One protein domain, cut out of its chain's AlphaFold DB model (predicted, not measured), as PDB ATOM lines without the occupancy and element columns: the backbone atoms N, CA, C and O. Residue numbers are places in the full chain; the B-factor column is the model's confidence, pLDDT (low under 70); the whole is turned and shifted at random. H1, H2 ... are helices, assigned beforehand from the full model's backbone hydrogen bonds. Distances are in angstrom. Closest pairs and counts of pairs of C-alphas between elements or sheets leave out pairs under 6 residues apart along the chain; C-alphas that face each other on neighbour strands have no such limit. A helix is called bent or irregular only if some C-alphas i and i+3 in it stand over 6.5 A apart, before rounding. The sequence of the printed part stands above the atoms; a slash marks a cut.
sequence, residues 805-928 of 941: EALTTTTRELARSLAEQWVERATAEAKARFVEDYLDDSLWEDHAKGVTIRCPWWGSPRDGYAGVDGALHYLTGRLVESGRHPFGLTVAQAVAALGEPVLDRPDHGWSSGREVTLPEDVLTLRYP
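AT A GLANCE: This is residues 805 to 928 of the 941 residues of an uncharacterized protein of Actinotalea ferrariae CF5-4 (UniProt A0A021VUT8). One long helix, H1, makes the long axis, and a small head of H3, H4, H5 and loops is gathered along its first half. At the far end of H1 the chain folds back through H2, and the long link of residues 851 to 867 returns from there to the head. The printed part has 124 residues, with five named helices in the order H1, H2, H3, H4, H5 and no named strand, and its class is all helix. It is only just compact, close to loose, with a radius of gyration of the C-alphas of 16.4 A, and its elongated outline spans 49 by 30 by 26 A.

HOW THE PARTS SIT: Start with H1, residues 805 to 838. H2, residues 841 to 850, touches residues 831 to 835 of it alone, closest at the C-alphas of Val 835 and Asp 841, 5.6 A apart; the two run opposite ways at a steep tilt of 53 degrees. Look next at H3, residues 868 to 881, which touches residues 807 to 815 of H1 alone. Their closest C-alphas are those of Thr 811 and Gly 877, 5.5 A apart, and they run opposite ways at a steep tilt of 43 degrees. H4, residues 891 to 898, touches residues 875 to 879 of H3 alone, closest at the C-alphas of Leu 879 and Leu 898, 6.2 A apart; they run the same way at a steep tilt of 44 degrees. The helix packing is mostly crossed, with none of these three pairs at a shallow tilt. H5, residues 920 to 923, only just touches H4, with 3 pairs of C-alphas within 8 A, the closest being Val 891 and Leu 923 at 4.8 A. H1 and H5 are close but not clearly touching, with the closest C-alphas, Trp 822 and Val 922, 7.6 A apart. H1 and H4 are apart, and so are H2 and H3. In H3 and H4 every O i to N i+4 pair is within hydrogen-bond range; H1 has 29 of 30, H2 has 2 of 6 beside 4 of 7 O i to N i+3 pairs, and H5 is too short for an i+4 pair.

IN THESE COORDINATES: Find C-alpha 805 at (-7.692, 10.353, -23.490); from there H1 runs 47.7 A to C-alpha 838 at (-13.141, 30.111, 19.568). H2 measures 15.5 A and is only just irregular, with C-alphas 842 and 845 6.7 A apart. H3 measures 19.6 A, H4 10.3 A, and H5 ends at C-alpha 923 at (-9.208, 4.364, 2.464), 4.9 A from its first C-alpha. Look also at residues 903 to 904, which form a short antiparallel pairing with residues 914 to 915.

THE WHOLE: The two C-alphas farthest apart, Asp 840 and Ser 912, are 50.5 A from each other. The printed part has no cut. The links from H2 to H3, 17 residues, and from H4 to H5, 21 residues, are long. Mean pLDDT of the printed part is 82.2, and it is under 70 at residues 859 to 862 and 905 to 913.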
ATOM      1  N   GLU A 805      -7.497   9.074 -24.187       71.56
ATOM      2  CA  GLU A 805      -7.692  10.353 -23.490       71.56
ATOM      3  C   GLU A 805      -9.084  10.463 -22.852       71.56
ATOM      4  O   GLU A 805      -9.206  11.033 -21.769       71.56
ATOM      5  N   ALA A 806     -10.119   9.859 -23.449       75.94
ATOM      6  CA  ALA A 806     -11.435   9.750 -22.820       75.94
ATOM      7  C   ALA A 806     -11.371   8.943 -21.507       75.94
ATOM      8  O   ALA A 806     -11.838   9.417 -20.471       75.94
ATOM      9  N   LEU A 807     -10.717   7.774 -21.521       76.62
ATOM     10  CA  LEU A 807     -10.526   6.933 -20.331       76.62
ATOM     11  C   LEU A 807      -9.640   7.614 -19.274       76.62
ATOM     12  O   LEU A 807      -9.957   7.582 -18.081       76.62
ATOM     13  N   THR A 808      -8.557   8.273 -19.694       78.00
ATOM     14  CA  THR A 808      -7.666   9.030 -18.803       78.00
ATOM     15  C   THR A 808      -8.398  10.223 -18.192       78.00
ATOM     16  O   THR A 808      -8.284  10.444 -16.992       78.00
ATOM     17  N   THR A 809      -9.221  10.948 -18.957       78.56
ATOM     18  CA  THR A 809     -10.056  12.048 -18.441       78.56
ATOM     19  C   THR A 809     -11.041  11.543 -17.392       78.56
ATOM     20  O   THR A 809     -11.045  12.062 -16.277       78.56
ATOM     21  N   THR A 810     -11.782  10.465 -17.681       82.38
ATOM     22  CA  THR A 810     -12.666   9.813 -16.697       82.38
ATOM     23  C   THR A 810     -11.900   9.374 -15.441       82.38
ATOM     24  O   THR A 810     -12.386   9.547 -14.325       82.38
ATOM     25  N   THR A 811     -10.676   8.862 -15.598       84.31
ATOM     26  CA  THR A 811      -9.801   8.482 -14.476       84.31
ATOM     27  C   THR A 811      -9.381   9.694 -13.638       84.31
ATOM     28  O   THR A 811      -9.496   9.643 -12.414       84.31
ATOM     29  N   ARG A 812      -8.947  10.797 -14.270       82.56
ATOM     30  CA  ARG A 812      -8.565  12.044 -13.580       82.56
ATOM     31  C   ARG A 812      -9.748  12.652 -12.825       82.56
ATOM     32  O   ARG A 812      -9.576  13.075 -11.690       82.56
ATOM     33  N   GLU A 813     -10.941  12.686 -13.420       84.50
ATOM     34  CA  GLU A 813     -12.148  13.219 -12.769       84.50
ATOM     35  C   GLU A 813     -12.552  12.389 -11.543       84.50
ATOM     36  O   GLU A 813     -12.809  12.944 -10.472       84.50
ATOM     37  N   LEU A 814     -12.535  11.058 -11.667       86.19
ATOM     38  CA  LEU A 814     -12.809  10.147 -10.557       86.19
ATOM     39  C   LEU A 814     -11.767  10.274  -9.435       86.19
ATOM     40  O   LEU A 814     -12.154  10.367  -8.272       86.19
ATOM     41  N   ALA A 815     -10.472  10.337  -9.753       85.88
ATOM     42  CA  ALA A 815      -9.421  10.528  -8.752       85.88
ATOM     43  C   ALA A 815      -9.507  11.913  -8.076       85.88
ATOM     44  O   ALA A 815      -9.452  12.003  -6.847       85.88
ATOM     45  N   ARG A 816      -9.746  12.985  -8.848       86.88
ATOM     46  CA  ARG A 816      -9.914  14.352  -8.321       86.88
ATOM     47  C   ARG A 816     -11.103  14.461  -7.365       86.88
ATOM     48  O   ARG A 816     -10.984  15.139  -6.351       86.88
ATOM     49  N   SER A 817     -12.200  13.743  -7.613       89.25
ATOM     50  CA  SER A 817     -13.359  13.745  -6.705       89.25
ATOM     51  C   SER A 817     -13.038  13.223  -5.292       89.25
ATOM     52  O   SER A 817     -13.613  13.697  -4.312       89.25
ATOM     53  N   LEU A 818     -12.073  12.301  -5.154       91.19
ATOM     54  CA  LEU A 818     -11.588  11.840  -3.846       91.19
ATOM     55  C   LEU A 818     -10.771  12.931  -3.140       91.19
ATOM     56  O   LEU A 818     -10.905  13.126  -1.934       91.19
ATOM     57  N   ALA A 819      -9.946  13.661  -3.893       87.06
ATOM     58  CA  ALA A 819      -9.178  14.793  -3.387       87.06
ATOM     59  C   ALA A 819     -10.098  15.939  -2.921       87.06
ATOM     60  O   ALA A 819      -9.940  16.443  -1.809       87.06
ATOM     61  N   GLU A 820     -11.117  16.283  -3.713       88.56
ATOM     62  CA  GLU A 820     -12.160  17.256  -3.354       88.56
ATOM     63  C   GLU A 820     -12.883  16.849  -2.053       88.56
ATOM     64  O   GLU A 820     -12.974  17.652  -1.124       88.56
ATOM     65  N   GLN A 821     -13.290  15.580  -1.926       90.88
ATOM     66  CA  GLN A 821     -13.926  15.041  -0.715       90.88
ATOM     67  C   GLN A 821     -12.991  15.031   0.511       90.88
ATOM     68  O   GLN A 821     -13.438  15.261   1.638       90.88
ATOM     69  N   TRP A 822     -11.688  14.796   0.320       91.94
ATOM     70  CA  TRP A 822     -10.702  14.914   1.398       91.94
ATOM     71  C   TRP A 822     -10.577  16.364   1.876       91.94
ATOM     72  O   TRP A 822     -10.583  16.607   3.082       91.94
ATOM     73  N   VAL A 823     -10.514  17.336   0.954       88.88
ATOM     74  CA  VAL A 823     -10.464  18.767   1.303       88.88
ATOM     75  C   VAL A 823     -11.737  19.195   2.022       88.88
ATOM     76  O   VAL A 823     -11.636  19.878   3.038       88.88
ATOM     77  N   GLU A 824     -12.916  18.769   1.566       88.12
ATOM     78  CA  GLU A 824     -14.192  19.036   2.243       88.12
ATOM     79  C   GLU A 824     -14.169  18.518   3.691       88.12
ATOM     80  O   GLU A 824     -14.430  19.275   4.630       88.12
ATOM     81  N   ARG A 825     -13.758  17.260   3.897       89.31
ATOM     82  CA  ARG A 825     -13.635  16.661   5.233       89.31
ATOM     83  C   ARG A 825     -12.613  17.390   6.109       89.31
ATOM     84  O   ARG A 825     -12.925  17.715   7.251       89.31
ATOM     85  N   ALA A 826     -11.417  17.669   5.595       87.50
ATOM     86  CA  ALA A 826     -10.377  18.382   6.334       87.50
ATOM     87  C   ALA A 826     -10.807  19.818   6.686       87.50
ATOM     88  O   ALA A 826     -10.482  20.314   7.764       87.50
ATOM     89  N   THR A 827     -11.594  20.461   5.819       87.25
ATOM     90  CA  THR A 827     -12.205  21.774   6.063       87.25
ATOM     91  C   THR A 827     -13.275  21.693   7.148       87.25
ATOM     92  O   THR A 827     -13.294  22.539   8.037       87.25
ATOM     93  N   ALA A 828     -14.113  20.652   7.152       87.69
ATOM     94  CA  ALA A 828     -15.094  20.419   8.210       87.69
ATOM     95  C   ALA A 828     -14.440  20.091   9.568       87.69
ATOM     96  O   ALA A 828     -14.896  20.581  10.599       87.69
ATOM     97  N   GLU A 829     -13.351  19.314   9.587       87.62
ATOM     98  CA  GLU A 829     -12.573  19.027  10.802       87.62
ATOM     99  C   GLU A 829     -11.839  20.279  11.321       87.62
ATOM    100  O   GLU A 829     -11.834  20.530  12.527       87.62
ATOM    101  N   ALA A 830     -11.278  21.107  10.430       86.81
ATOM    102  CA  ALA A 830     -10.687  22.399  10.789       86.81
ATOM    103  C   ALA A 830     -11.741  23.380  11.328       86.81
ATOM    104  O   ALA A 830     -11.507  24.013  12.357       86.81
ATOM    105  N   LYS A 831     -12.923  23.440  10.698       88.44
ATOM    106  CA  LYS A 831     -14.067  24.224  11.174       88.44
ATOM    107  C   LYS A 831     -14.520  23.761  12.558       88.44
ATOM    108  O   LYS A 831     -14.712  24.590  13.438       88.44
ATOM    109  N   ALA A 832     -14.641  22.452  12.782       87.69
ATOM    110  CA  ALA A 832     -15.039  21.908  14.078       87.69
ATOM    111  C   ALA A 832     -14.056  22.288  15.201       87.69
ATOM    112  O   ALA A 832     -14.503  22.697  16.268       87.69
ATOM    113  N   ARG A 833     -12.739  22.225  14.948       86.50
ATOM    114  CA  ARG A 833     -11.719  22.679  15.914       86.50
ATOM    115  C   ARG A 833     -11.752  24.186  16.133       86.50
ATOM    116  O   ARG A 833     -11.702  24.621  17.270       86.50
ATOM    117  N   PHE A 834     -11.906  24.978  15.074       87.50
ATOM    118  CA  PHE A 834     -12.057  26.427  15.198       87.50
ATOM    119  C   PHE A 834     -13.271  26.797  16.071       87.50
ATOM    120  O   PHE A 834     -13.169  27.643  16.952       87.50
ATOM    121  N   VAL A 835     -14.405  26.117  15.893       86.50
ATOM    122  CA  VAL A 835     -15.600  26.312  16.732       86.50
ATOM    123  C   VAL A 835     -15.384  25.821  18.170       86.50
ATOM    124  O   VAL A 835     -15.956  26.396  19.089       86.50
ATOM    125  N   GLU A 836     -14.553  24.802  18.399       86.75
ATOM    126  CA  GLU A 836     -14.161  24.355  19.745       86.75
ATOM    127  C   GLU A 836     -13.228  25.363  20.446       86.75
ATOM    128  O   GLU A 836     -13.461  25.704  21.605       86.75
ATOM    129  N   ASP A 837     -12.228  25.889  19.731       85.44
ATOM    130  CA  ASP A 837     -11.212  26.818  20.245       85.44
ATOM    131  C   ASP A 837     -11.752  28.248  20.460       85.44
ATOM    132  O   ASP A 837     -11.369  28.919  21.421       85.44
ATOM    133  N   TYR A 838     -12.636  28.727  19.575       83.88
ATOM    134  CA  TYR A 838     -13.141  30.111  19.568       83.88
ATOM    135  C   TYR A 838     -14.614  30.252  19.989       83.88
ATOM    136  O   TYR A 838     -15.060  31.370  20.240       83.88
ATOM    137  N   LEU A 839     -15.365  29.147  20.103       83.00
ATOM    138  CA  LEU A 839     -16.772  29.087  20.548       83.00
ATOM    139  C   LEU A 839     -17.777  29.933  19.732       83.00
ATOM    140  O   LEU A 839     -18.918  30.114  20.164       83.00
ATOM    141  N   ASP A 840     -17.393  30.397  18.539       82.06
ATOM    142  CA  ASP A 840     -18.212  31.227  17.652       82.06
ATOM    143  C   ASP A 840     -18.071  30.781  16.183       82.06
ATOM    144  O   ASP A 840     -17.011  30.909  15.567       82.06
ATOM    145  N   ASP A 841     -19.160  30.255  15.612       84.69
ATOM    146  CA  ASP A 841     -19.207  29.788  14.218       84.69
ATOM    147  C   ASP A 841     -19.185  30.936  13.197       84.69
ATOM    148  O   ASP A 841     -18.781  30.734  12.051       84.69
ATOM    149  N   SER A 842     -19.600  32.144  13.598       82.81
ATOM    150  CA  SER A 842     -19.716  33.293  12.690       82.81
ATOM    151  C   SER A 842     -18.357  33.811  12.213       82.81
ATOM    152  O   SER A 842     -18.244  34.338  11.108       82.81
ATOM    153  N   LEU A 843     -17.302  33.576  12.998       82.56
ATOM    154  CA  LEU A 843     -15.931  33.972  12.673       82.56
ATOM    155  C   LEU A 843     -15.259  33.041  11.644       82.56
ATOM    156  O   LEU A 843     -14.187  33.367  11.128       82.56
ATOM    157  N   TRP A 844     -15.872  31.894  11.314       85.12
ATOM    158  CA  TRP A 844     -15.286  30.934  10.375       85.12
ATOM    159  C   TRP A 844     -15.167  31.487   8.950       85.12
ATOM    160  O   TRP A 844     -14.179  31.192   8.285       85.12
ATOM    161  N   GLU A 845     -16.117  32.294   8.463       83.88
ATOM    162  CA  GLU A 845     -16.057  32.807   7.082       83.88
ATOM    163  C   GLU A 845     -14.864  33.741   6.847       83.88
ATOM    164  O   GLU A 845     -14.240  33.687   5.786       83.88
ATOM    165  N   ASP A 846     -14.509  34.567   7.834       82.19
ATOM    166  CA  ASP A 846     -13.322  35.422   7.764       82.19
ATOM    167  C   ASP A 846     -12.032  34.639   8.026       82.19
ATOM    168  O   ASP A 846     -11.032  34.862   7.342       82.19
ATOM    169  N   HIS A 847     -12.054  33.660   8.938       82.69
ATOM    170  CA  HIS A 847     -10.909  32.777   9.158       82.69
ATOM    171  C   HIS A 847     -10.578  31.946   7.905       82.69
ATOM    172  O   HIS A 847      -9.423  31.891   7.482       82.69
ATOM    173  N   ALA A 848     -11.588  31.365   7.251       83.81
ATOM    174  CA  ALA A 848     -11.439  30.530   6.062       83.81
ATOM    175  C   ALA A 848     -10.782  31.266   4.881       83.81
ATOM    176  O   ALA A 848     -10.036  30.645   4.127       83.81
ATOM    177  N   LYS A 849     -10.962  32.590   4.755       83.06
ATOM    178  CA  LYS A 849     -10.263  33.417   3.745       83.06
ATOM    179  C   LYS A 849      -8.737  33.403   3.922       83.06
ATOM    180  O   LYS A 849      -8.014  33.595   2.947       83.06
ATOM    181  N   GLY A 850      -8.244  33.166   5.141       78.25
ATOM    182  CA  GLY A 850      -6.818  33.027   5.457       78.25
ATOM    183  C   GLY A 850      -6.297  31.582   5.487       78.25
ATOM    184  O   GLY A 850      -5.082  31.377   5.483       78.25
ATOM    185  N   VAL A 851      -7.171  30.569   5.508       81.19
ATOM    186  CA  VAL A 851      -6.774  29.158   5.657       81.19
ATOM    187  C   VAL A 851      -6.720  28.452   4.302       81.19
ATOM    188  O   VAL A 851      -7.734  28.170   3.673       81.19
ATOM    189  N   THR A 852      -5.514  28.074   3.870       81.06
ATOM    190  CA  THR A 852      -5.312  27.259   2.660       81.06
ATOM    191  C   THR A 852      -5.194  25.772   3.014       81.06
ATOM    192  O   THR A 852      -4.115  25.301   3.375       81.06
ATOM    193  N   ILE A 853      -6.286  25.016   2.871       84.31
ATOM    194  CA  ILE A 853      -6.281  23.544   2.965       84.31
ATOM    195  C   ILE A 853      -6.016  22.954   1.576       84.31
ATOM    196  O   ILE A 853      -6.612  23.369   0.585       84.31
ATOM    197  N   ARG A 854      -5.096  21.987   1.494       81.94
ATOM    198  CA  ARG A 854      -4.765  21.230   0.276       81.94
ATOM    199  C   ARG A 854      -4.593  19.759   0.631       81.94
ATOM    200  O   ARG A 854      -4.163  19.459   1.747       81.94
ATOM    201  N   CYS A 855      -4.864  18.866  -0.319       84.06
ATOM    202  CA  CYS A 855      -4.558  17.445  -0.173       84.06
ATOM    203  C   CYS A 855      -3.071  17.237   0.163       84.06
ATOM    204  O   CYS A 855      -2.213  17.838  -0.489       84.06
ATOM    205  N   PRO A 856      -2.734  16.376   1.137       80.88
ATOM    206  CA  PRO A 856      -1.359  16.191   1.605       80.88
ATOM    207  C   PRO A 856      -0.461  15.448   0.601       80.88
ATOM    208  O   PRO A 856       0.751  15.379   0.811       80.88
ATOM    209  N   TRP A 857      -1.048  14.922  -0.481       81.25
ATOM    210  CA  TRP A 857      -0.369  14.300  -1.619       81.25
ATOM    211  C   TRP A 857      -0.209  15.223  -2.845       81.25
ATOM    212  O   TRP A 857       0.389  14.803  -3.831       81.25
ATOM    213  N   TRP A 858      -0.679  16.479  -2.795       76.25
ATOM    214  CA  TRP A 858      -0.460  17.470  -3.859       76.25
ATOM    215  C   TRP A 858       0.709  18.414  -3.531       76.25
ATOM    216  O   TRP A 858       0.708  19.103  -2.511       76.25
ATOM    217  N   GLY A 859       1.687  18.503  -4.439       65.25
ATOM    218  CA  GLY A 859       2.925  19.270  -4.244       65.25
ATOM    219  C   GLY A 859       4.028  18.419  -3.606       65.25
ATOM    220  O   GLY A 859       4.145  17.241  -3.923       65.25
ATOM    221  N   SER A 860       4.846  18.998  -2.719       60.97
ATOM    222  CA  SER A 860       5.803  18.227  -1.908       60.97
ATOM    223  C   SER A 860       5.036  17.386  -0.876       60.97
ATOM    224  O   SER A 860       4.485  17.982   0.055       60.97
ATOM    225  N   PRO A 861       4.975  16.044  -0.998       63.72
ATOM    226  CA  PRO A 861       4.110  15.240  -0.141       63.72
ATOM    227  C   PRO A 861       4.585  15.272   1.310       63.72
ATOM    228  O   PRO A 861       5.788  15.242   1.578       63.72
ATOM    229  N   ARG A 862       3.642  15.305   2.255       69.38
ATOM    230  CA  ARG A 862       3.962  15.139   3.683       69.38
ATOM    231  C   ARG A 862       4.319  13.681   3.988       69.38
ATOM    232  O   ARG A 862       3.902  12.772   3.264       69.38
ATOM    233  N   ASP A 863       5.041  13.461   5.087       70.75
ATOM    234  CA  ASP A 863       5.347  12.116   5.586       70.75
ATOM    235  C   ASP A 863       4.071  11.259   5.665       70.75
ATOM    236  O   ASP A 863       3.053  11.681   6.214       70.75
ATOM    237  N   GLY A 864       4.122  10.064   5.069       76.88
ATOM    238  CA  GLY A 864       2.986   9.140   4.964       76.88
ATOM    239  C   GLY A 864       2.120   9.266   3.699       76.88
ATOM    240  O   GLY A 864       1.377   8.333   3.417       76.88
ATOM    241  N   TYR A 865       2.245  10.338   2.904       84.00
ATOM    242  CA  TYR A 865       1.419  10.564   1.697       84.00
ATOM    243  C   TYR A 865       2.199  10.532   0.370       84.00
ATOM    244  O   TYR A 865       1.641  10.798  -0.697       84.00
ATOM    245  N   ALA A 866       3.489  10.193   0.407       81.62
ATOM    246  CA  ALA A 866       4.303  10.030  -0.794       81.62
ATOM    247  C   ALA A 866       3.744   8.916  -1.701       81.62
ATOM    248  O   ALA A 866       3.580   7.780  -1.263       81.62
ATOM    249  N   GLY A 867       3.462   9.254  -2.963       80.56
ATOM    250  CA  GLY A 867       2.945   8.321  -3.971       80.56
ATOM    251  C   GLY A 867       1.440   8.034  -3.907       80.56
ATOM    252  O   GLY A 867       0.939   7.258  -4.715       80.56
ATOM    253  N   VAL A 868       0.692   8.655  -2.984       86.75
ATOM    254  CA  VAL A 868      -0.767   8.446  -2.863       86.75
ATOM    255  C   VAL A 868      -1.523   8.920  -4.109       86.75
ATOM    256  O   VAL A 868      -2.457   8.248  -4.534       86.75
ATOM    257  N   ASP A 869      -1.102  10.025  -4.725       85.25
ATOM    258  CA  ASP A 869      -1.721  10.569  -5.943       85.25
ATOM    259  C   ASP A 869      -1.618   9.567  -7.111       85.25
ATOM    260  O   ASP A 869      -2.632   9.080  -7.617       85.25
ATOM    261  N   GLY A 870      -0.394   9.134  -7.438       82.75
ATOM    262  CA  GLY A 870      -0.133   8.111  -8.455       82.75
ATOM    263  C   GLY A 870      -0.805   6.769  -8.148       82.75
ATOM    264  O   GLY A 870      -1.314   6.112  -9.054       82.75
ATOM    265  N   ALA A 871      -0.886   6.382  -6.871       87.06
ATOM    266  CA  ALA A 871      -1.594   5.182  -6.426       87.06
ATOM    267  C   ALA A 871      -3.120   5.264  -6.642       87.06
ATOM    268  O   ALA A 871      -3.727   4.289  -7.092       87.06
ATOM    269  N   LEU A 872      -3.749   6.415  -6.376       89.12
ATOM    270  CA  LEU A 872      -5.178   6.636  -6.639       89.12
ATOM    271  C   LEU A 872      -5.480   6.696  -8.141       89.12
ATOM    272  O   LEU A 872      -6.470   6.108  -8.585       89.12
ATOM    273  N   HIS A 873      -4.618   7.339  -8.933       86.75
ATOM    274  CA  HIS A 873      -4.722   7.349 -10.393       86.75
ATOM    275  C   HIS A 873      -4.551   5.939 -10.986       86.75
ATOM    276  O   HIS A 873      -5.367   5.526 -11.812       86.75
ATOM    277  N   TYR A 874      -3.580   5.152 -10.503       86.44
ATOM    278  CA  TYR A 874      -3.393   3.751 -10.897       86.44
ATOM    279  C   TYR A 874      -4.613   2.885 -10.558       86.44
ATOM    280  O   TYR A 874      -5.166   2.226 -11.439       86.44
ATOM    281  N   LEU A 875      -5.068   2.914  -9.299       89.00
ATOM    282  CA  LEU A 875      -6.233   2.158  -8.822       89.00
ATOM    283  C   LEU A 875      -7.482   2.460  -9.661       89.00
ATOM    284  O   LEU A 875      -8.160   1.546 -10.134       89.00
ATOM    285  N   THR A 876      -7.758   3.746  -9.872       89.25
ATOM    286  CA  THR A 876      -8.911   4.209 -10.651       89.25
ATOM    287  C   THR A 876      -8.790   3.774 -12.112       89.25
ATOM    288  O   THR A 876      -9.739   3.210 -12.656       89.25
ATOM    289  N   GLY A 877      -7.615   3.952 -12.725       86.94
ATOM    290  CA  GLY A 877      -7.353   3.571 -14.113       86.94
ATOM    291  C   GLY A 877      -7.538   2.072 -14.355       86.94
ATOM    292  O   GLY A 877      -8.261   1.690 -15.270       86.94
ATOM    293  N   ARG A 878      -6.984   1.207 -13.491       86.50
ATOM    294  CA  ARG A 878      -7.142  -0.257 -13.597       86.50
ATOM    295  C   ARG A 878      -8.593  -0.719 -13.458       86.50
ATOM    296  O   ARG A 878      -9.012  -1.670 -14.124       86.50
ATOM    297  N   LEU A 879      -9.370  -0.070 -12.592       87.31
ATOM    298  CA  LEU A 879     -10.788  -0.381 -12.403       87.31
ATOM    299  C   LEU A 879     -11.633   0.043 -13.610       87.31
ATOM    300  O   LEU A 879     -12.497  -0.718 -14.038       87.31
ATOM    301  N   VAL A 880     -11.335   1.196 -14.216       84.69
ATOM    302  CA  VAL A 880     -11.962   1.634 -15.475       84.69
ATOM    303  C   VAL A 880     -11.569   0.709 -16.639       84.69
ATOM    304  O   VAL A 880     -12.450   0.200 -17.328       84.69
ATOM    305  N   GLU A 881     -10.279   0.397 -16.810       81.38
ATOM    306  CA  GLU A 881      -9.765  -0.523 -17.845       81.38
ATOM    307  C   GLU A 881     -10.378  -1.930 -17.775       81.38
ATOM    308  O   GLU A 881     -10.607  -2.561 -18.801       81.38
ATOM    309  N   SER A 882     -10.638  -2.440 -16.568       82.44
ATOM    310  CA  SER A 882     -11.224  -3.773 -16.363       82.44
ATOM    311  C   SER A 882     -12.759  -3.794 -16.403       82.44
ATOM    312  O   SER A 882     -13.363  -4.824 -16.096       82.44
ATOM    313  N   GLY A 883     -13.406  -2.670 -16.739       81.06
ATOM    314  CA  GLY A 883     -14.867  -2.522 -16.738       81.06
ATOM    315  C   GLY A 883     -15.501  -2.526 -15.338       81.06
ATOM    316  O   GLY A 883     -16.725  -2.523 -15.207       81.06
ATOM    317  N   ARG A 884     -14.691  -2.516 -14.272       84.12
ATOM    318  CA  ARG A 884     -15.103  -2.551 -12.860       84.12
ATOM    319  C   ARG A 884     -15.223  -1.136 -12.294       84.12
ATOM    320  O   ARG A 884     -14.560  -0.798 -11.316       84.12
ATOM    321  N   HIS A 885     -16.047  -0.300 -12.924       81.94
ATOM    322  CA  HIS A 885     -16.173   1.120 -12.579       81.94
ATOM    323  C   HIS A 885     -16.355   1.348 -11.061       81.94
ATOM    324  O   HIS A 885     -17.272   0.774 -10.469       81.94
ATOM    325  N   PRO A 886     -15.548   2.215 -10.417       87.81
ATOM    326  CA  PRO A 886     -15.505   2.321  -8.956       87.81
ATOM    327  C   PRO A 886     -16.663   3.124  -8.334       87.81
ATOM    328  O   PRO A 886     -16.628   3.405  -7.137       87.81
ATOM    329  N   PHE A 887     -17.674   3.523  -9.114       89.75
ATOM    330  CA  PHE A 887     -18.753   4.411  -8.668       89.75
ATOM    331  C   PHE A 887     -19.423   3.919  -7.375       89.75
ATOM    332  O   PHE A 887     -19.846   2.769  -7.262       89.75
ATOM    333  N   GLY A 888     -19.536   4.812  -6.392       85.19
ATOM    334  CA  GLY A 888     -20.127   4.525  -5.089       85.19
ATOM    335  C   GLY A 888     -19.314   3.601  -4.173       85.19
ATOM    336  O   GLY A 888     -19.737   3.412  -3.031       85.19
ATOM    337  N   LEU A 889     -18.167   3.050  -4.588       91.38
ATOM    338  CA  LEU A 889     -17.277   2.270  -3.716       91.38
ATOM    339  C   LEU A 889     -16.435   3.191  -2.825       91.38
ATOM    340  O   LEU A 889     -16.063   4.290  -3.238       91.38
ATOM    341  N   THR A 890     -16.095   2.748  -1.609       94.31
ATOM    342  CA  THR A 890     -14.971   3.368  -0.886       94.31
ATOM    343  C   THR A 890     -13.643   2.993  -1.533       94.31
ATOM    344  O   THR A 890     -13.557   1.971  -2.213       94.31
ATOM    345  N   VAL A 891     -12.579   3.753  -1.280       92.56
ATOM    346  CA  VAL A 891     -11.229   3.413  -1.754       92.56
ATOM    347  C   VAL A 891     -10.808   2.028  -1.241       92.56
ATOM    348  O   VAL A 891     -10.322   1.221  -2.025       92.56
ATOM    349  N   ALA A 892     -11.107   1.668   0.014       92.19
ATOM    350  CA  ALA A 892     -10.885   0.304   0.513       92.19
ATOM    351  C   ALA A 892     -11.652  -0.781  -0.280       92.19
ATOM    352  O   ALA A 892     -11.110  -1.851  -0.561       92.19
ATOM    353  N   GLN A 893     -12.904  -0.510  -0.671       92.00
ATOM    354  CA  GLN A 893     -13.698  -1.419  -1.506       92.00
ATOM    355  C   GLN A 893     -13.159  -1.495  -2.943       92.00
ATOM    356  O   GLN A 893     -13.153  -2.573  -3.529       92.00
ATOM    357  N   ALA A 894     -12.669  -0.381  -3.490       91.25
ATOM    358  CA  ALA A 894     -12.037  -0.307  -4.802       91.25
ATOM    359  C   ALA A 894     -10.723  -1.110  -4.845       91.25
ATOM    360  O   ALA A 894     -10.532  -1.907  -5.760       91.25
ATOM    361  N   VAL A 895      -9.863  -0.992  -3.824       91.88
ATOM    362  CA  VAL A 895      -8.639  -1.811  -3.680       91.88
ATOM    363  C   VAL A 895      -8.978  -3.306  -3.642       91.88
ATOM    364  O   VAL A 895      -8.367  -4.100  -4.357       91.88
ATOM    365  N   ALA A 896      -9.999  -3.696  -2.873       89.50
ATOM    366  CA  ALA A 896     -10.459  -5.085  -2.825       89.50
ATOM    367  C   ALA A 896     -11.065  -5.571  -4.161       89.50
ATOM    368  O   ALA A 896     -10.880  -6.730  -4.529       89.50
ATOM    369  N   ALA A 897     -11.766  -4.700  -4.896       87.25
ATOM    370  CA  ALA A 897     -12.356  -5.007  -6.201       87.25
ATOM    371  C   ALA A 897     -11.321  -5.086  -7.339       87.25
ATOM    372  O   ALA A 897     -11.553  -5.780  -8.334       87.25
ATOM    373  N   LEU A 898     -10.189  -4.393  -7.194       88.44
ATOM    374  CA  LEU A 898      -9.061  -4.457  -8.116       88.44
ATOM    375  C   LEU A 898      -8.378  -5.834  -8.036       88.44
ATOM    376  O   LEU A 898      -8.251  -6.517  -9.051       88.44
ATOM    377  N   GLY A 899      -8.002  -6.272  -6.830       84.25
ATOM    378  CA  GLY A 899      -7.413  -7.598  -6.598       84.25
ATOM    379  C   GLY A 899      -5.958  -7.770  -7.066       84.25
ATOM    380  O   GLY A 899      -5.459  -8.893  -7.077       84.25
ATOM    381  N   GLU A 900      -5.271  -6.683  -7.426       85.75
ATOM    382  CA  GLU A 900      -3.824  -6.624  -7.687       85.75
ATOM    383  C   GLU A 900      -3.191  -5.489  -6.841       85.75
ATOM    384  O   GLU A 900      -3.924  -4.603  -6.387       85.75
ATOM    385  N   PRO A 901      -1.865  -5.492  -6.591       85.50
ATOM    386  CA  PRO A 901      -1.202  -4.450  -5.803       85.50
ATOM    387  C   PRO A 901      -1.390  -3.042  -6.382       85.50
ATOM    388  O   PRO A 901      -1.302  -2.840  -7.595       85.50
ATOM    389  N   VAL A 902      -1.596  -2.053  -5.510       86.50
ATOM    390  CA  VAL A 902      -1.695  -0.644  -5.915       86.50
ATOM    391  C   VAL A 902      -0.295  -0.056  -6.049       86.50
ATOM    392  O   VAL A 902       0.500  -0.097  -5.107       86.50
ATOM    393  N   LEU A 903       0.006   0.498  -7.223       84.38
ATOM    394  CA  LEU A 903       1.318   1.045  -7.549       84.38
ATOM    395  C   LEU A 903       1.270   2.569  -7.637       84.38
ATOM    396  O   LEU A 903       0.457   3.117  -8.374       84.38
ATOM    397  N   ASP A 904       2.207   3.244  -6.978       80.62
ATOM    398  CA  ASP A 904       2.546   4.624  -7.301       80.62
ATOM    399  C   ASP A 904       3.204   4.676  -8.682       80.62
ATOM    400  O   ASP A 904       4.324   4.190  -8.896       80.62
ATOM    401  N   ARG A 905       2.462   5.253  -9.625       67.69
ATOM    402  CA  ARG A 905       2.963   5.761 -10.895       67.69
ATOM    403  C   ARG A 905       2.598   7.245 -10.947       67.69
ATOM    404  O   ARG A 905       1.441   7.543 -11.237       67.69
ATOM    405  N   PRO A 906       3.526   8.174 -10.657       54.97
ATOM    406  CA  PRO A 906       3.254   9.589 -10.877       54.97
ATOM    407  C   PRO A 906       3.020   9.838 -12.372       54.97
ATOM    408  O   PRO A 906       3.588   9.131 -13.208       54.97
ATOM    409  N   ASP A 907       2.292  10.907 -12.708       48.47
ATOM    410  CA  ASP A 907       2.026  11.369 -14.088       48.47
ATOM    411  C   ASP A 907       3.306  11.675 -14.917       48.47
ATOM    412  O   ASP A 907       3.239  12.111 -16.068       48.47
ATOM    413  N   HIS A 908       4.498  11.486 -14.339       43.22
ATOM    414  CA  HIS A 908       5.817  11.709 -14.931       43.22
ATOM    415  C   HIS A 908       6.668  10.429 -14.755       43.22
ATOM    416  O   HIS A 908       7.372  10.247 -13.757       43.22
ATOM    417  N   GLY A 909       6.560   9.497 -15.707       47.00
ATOM    418  CA  GLY A 909       6.865   8.069 -15.507       47.00
ATOM    419  C   GLY A 909       8.341   7.636 -15.542       47.00
ATOM    420  O   GLY A 909       8.747   6.922 -16.459       47.00
ATOM    421  N   TRP A 910       9.133   7.978 -14.517       34.34
ATOM    422  CA  TRP A 910      10.572   7.640 -14.440       34.34
ATOM    423  C   TRP A 910      10.943   6.363 -13.658       34.34
ATOM    424  O   TRP A 910      12.121   6.013 -13.597       34.34
ATOM    425  N   SER A 911       9.985   5.638 -13.072       43.09
ATOM    426  CA  SER A 911      10.250   4.436 -12.262       43.09
ATOM    427  C   SER A 911       9.408   3.225 -12.675       43.09
ATOM    428  O   SER A 911       8.327   3.337 -13.252       43.09
ATOM    429  N   SER A 912       9.904   2.025 -12.366       51.94
ATOM    430  CA  SER A 912       9.039   0.860 -12.159       51.94
ATOM    431  C   SER A 912       8.163   1.140 -10.937       51.94
ATOM    432  O   SER A 912       8.708   1.378  -9.858       51.94
ATOM    433  N   GLY A 913       6.838   1.150 -11.124       62.69
ATOM    434  CA  GLY A 913       5.886   1.597 -10.103       62.69
ATOM    435  C   GLY A 913       6.089   0.898  -8.758       62.69
ATOM    436  O   GLY A 913       6.228  -0.325  -8.705       62.69
ATOM    437  N   ARG A 914       6.141   1.685  -7.683       77.50
ATOM    438  CA  ARG A 914       6.378   1.192  -6.322       77.50
ATOM    439  C   ARG A 914       5.045   0.821  -5.685       77.50
ATOM    440  O   ARG A 914       4.111   1.607  -5.755       77.50
ATOM    441  N   GLU A 915       4.959  -0.327  -5.021       84.12
ATOM    442  CA  GLU A 915       3.777  -0.661  -4.220       84.12
ATOM    443  C   GLU A 915       3.597   0.351  -3.074       84.12
ATOM    444  O   GLU A 915       4.541   0.626  -2.323       84.12
ATOM    445  N   VAL A 916       2.395   0.927  -2.966       83.12
ATOM    446  CA  VAL A 916       2.057   1.950  -1.968       83.12
ATOM    447  C   VAL A 916       0.823   1.542  -1.174       83.12
ATOM    448  O   VAL A 916      -0.267   1.351  -1.714       83.12
ATOM    449  N   THR A 917       0.995   1.471   0.144       86.75
ATOM    450  CA  THR A 917      -0.102   1.326   1.100       86.75
ATOM    451  C   THR A 917      -0.807   2.670   1.265       86.75
ATOM    452  O   THR A 917      -0.199   3.634   1.727       86.75
ATOM    453  N   LEU A 918      -2.089   2.735   0.907       88.25
ATOM    454  CA  LEU A 918      -2.895   3.947   1.069       88.25
ATOM    455  C   LEU A 918      -3.207   4.217   2.561       88.25
ATOM    456  O   LEU A 918      -3.570   3.276   3.272       88.25
ATOM    457  N   PRO A 919      -3.098   5.473   3.039       89.50
ATOM    458  CA  PRO A 919      -3.475   5.869   4.400       89.50
ATOM    459  C   PRO A 919      -4.942   5.580   4.769       89.50
ATOM    460  O   PRO A 919      -5.820   5.519   3.908       89.50
ATOM    461  N   GLU A 920      -5.227   5.417   6.066       86.94
ATOM    462  CA  GLU A 920      -6.559   5.031   6.565       86.94
ATOM    463  C   GLU A 920      -7.647   6.073   6.256       86.94
ATOM    464  O   GLU A 920      -8.760   5.716   5.873       86.94
ATOM    465  N   ASP A 921      -7.328   7.363   6.350       86.81
ATOM    466  CA  ASP A 921      -8.241   8.447   5.985       86.81
ATOM    467  C   ASP A 921      -8.589   8.407   4.488       86.81
ATOM    468  O   ASP A 921      -9.769   8.487   4.137       86.81
ATOM    469  N   VAL A 922      -7.601   8.154   3.621       89.81
ATOM    470  CA  VAL A 922      -7.790   7.950   2.175       89.81
ATOM    471  C   VAL A 922      -8.651   6.714   1.892       89.81
ATOM    472  O   VAL A 922      -9.568   6.780   1.075       89.81
ATOM    473  N   LEU A 923      -8.431   5.605   2.606       91.44
ATOM    474  CA  LEU A 923      -9.208   4.364   2.464       91.44
ATOM    475  C   LEU A 923     -10.710   4.540   2.772       91.44
ATOM    476  O   LEU A 923     -11.532   3.780   2.242       91.44
ATOM    477  N   THR A 924     -11.077   5.537   3.591       90.38
ATOM    478  CA  THR A 924     -12.480   5.862   3.919       90.38
ATOM    479  C   THR A 924     -13.207   6.721   2.881       90.38
ATOM    480  O   THR A 924     -14.440   6.764   2.914       90.38
ATOM    481  N   LEU A 925     -12.489   7.364   1.953       92.31
ATOM    482  CA  LEU A 925     -13.083   8.181   0.888       92.31
ATOM    483  C   LEU A 925     -13.927   7.319  -0.063       92.31
ATOM    484  O   LEU A 925     -13.693   6.115  -0.193       92.31
ATOM    485  N   ARG A 926     -14.911   7.923  -0.736       93.50
ATOM    486  CA  ARG A 926     -15.865   7.252  -1.631       93.50
ATOM    487  C   ARG A 926     -15.967   7.958  -2.978       93.50
ATOM    488  O   ARG A 926     -16.230   9.158  -3.024       93.50
ATOM    489  N   TYR A 927     -15.846   7.183  -4.054       91.44
ATOM    490  CA  TYR A 927     -16.090   7.644  -5.421       91.44
ATOM    491  C   TYR A 927     -17.552   8.095  -5.608       91.44
ATOM    492  O   TYR A 927     -18.450   7.552  -4.951       91.44
ATOM    493  N   PRO A 928     -17.830   9.043  -6.522       87.88
ATOM    494  CA  PRO A 928     -19.172   9.571  -6.753       87.88
ATOM    495  C   PRO A 928     -20.170   8.486  -7.176       87.88
ATOM    496  O   PRO A 928     -19.800   7.401  -7.632       87.88
TER     497      PRO A 928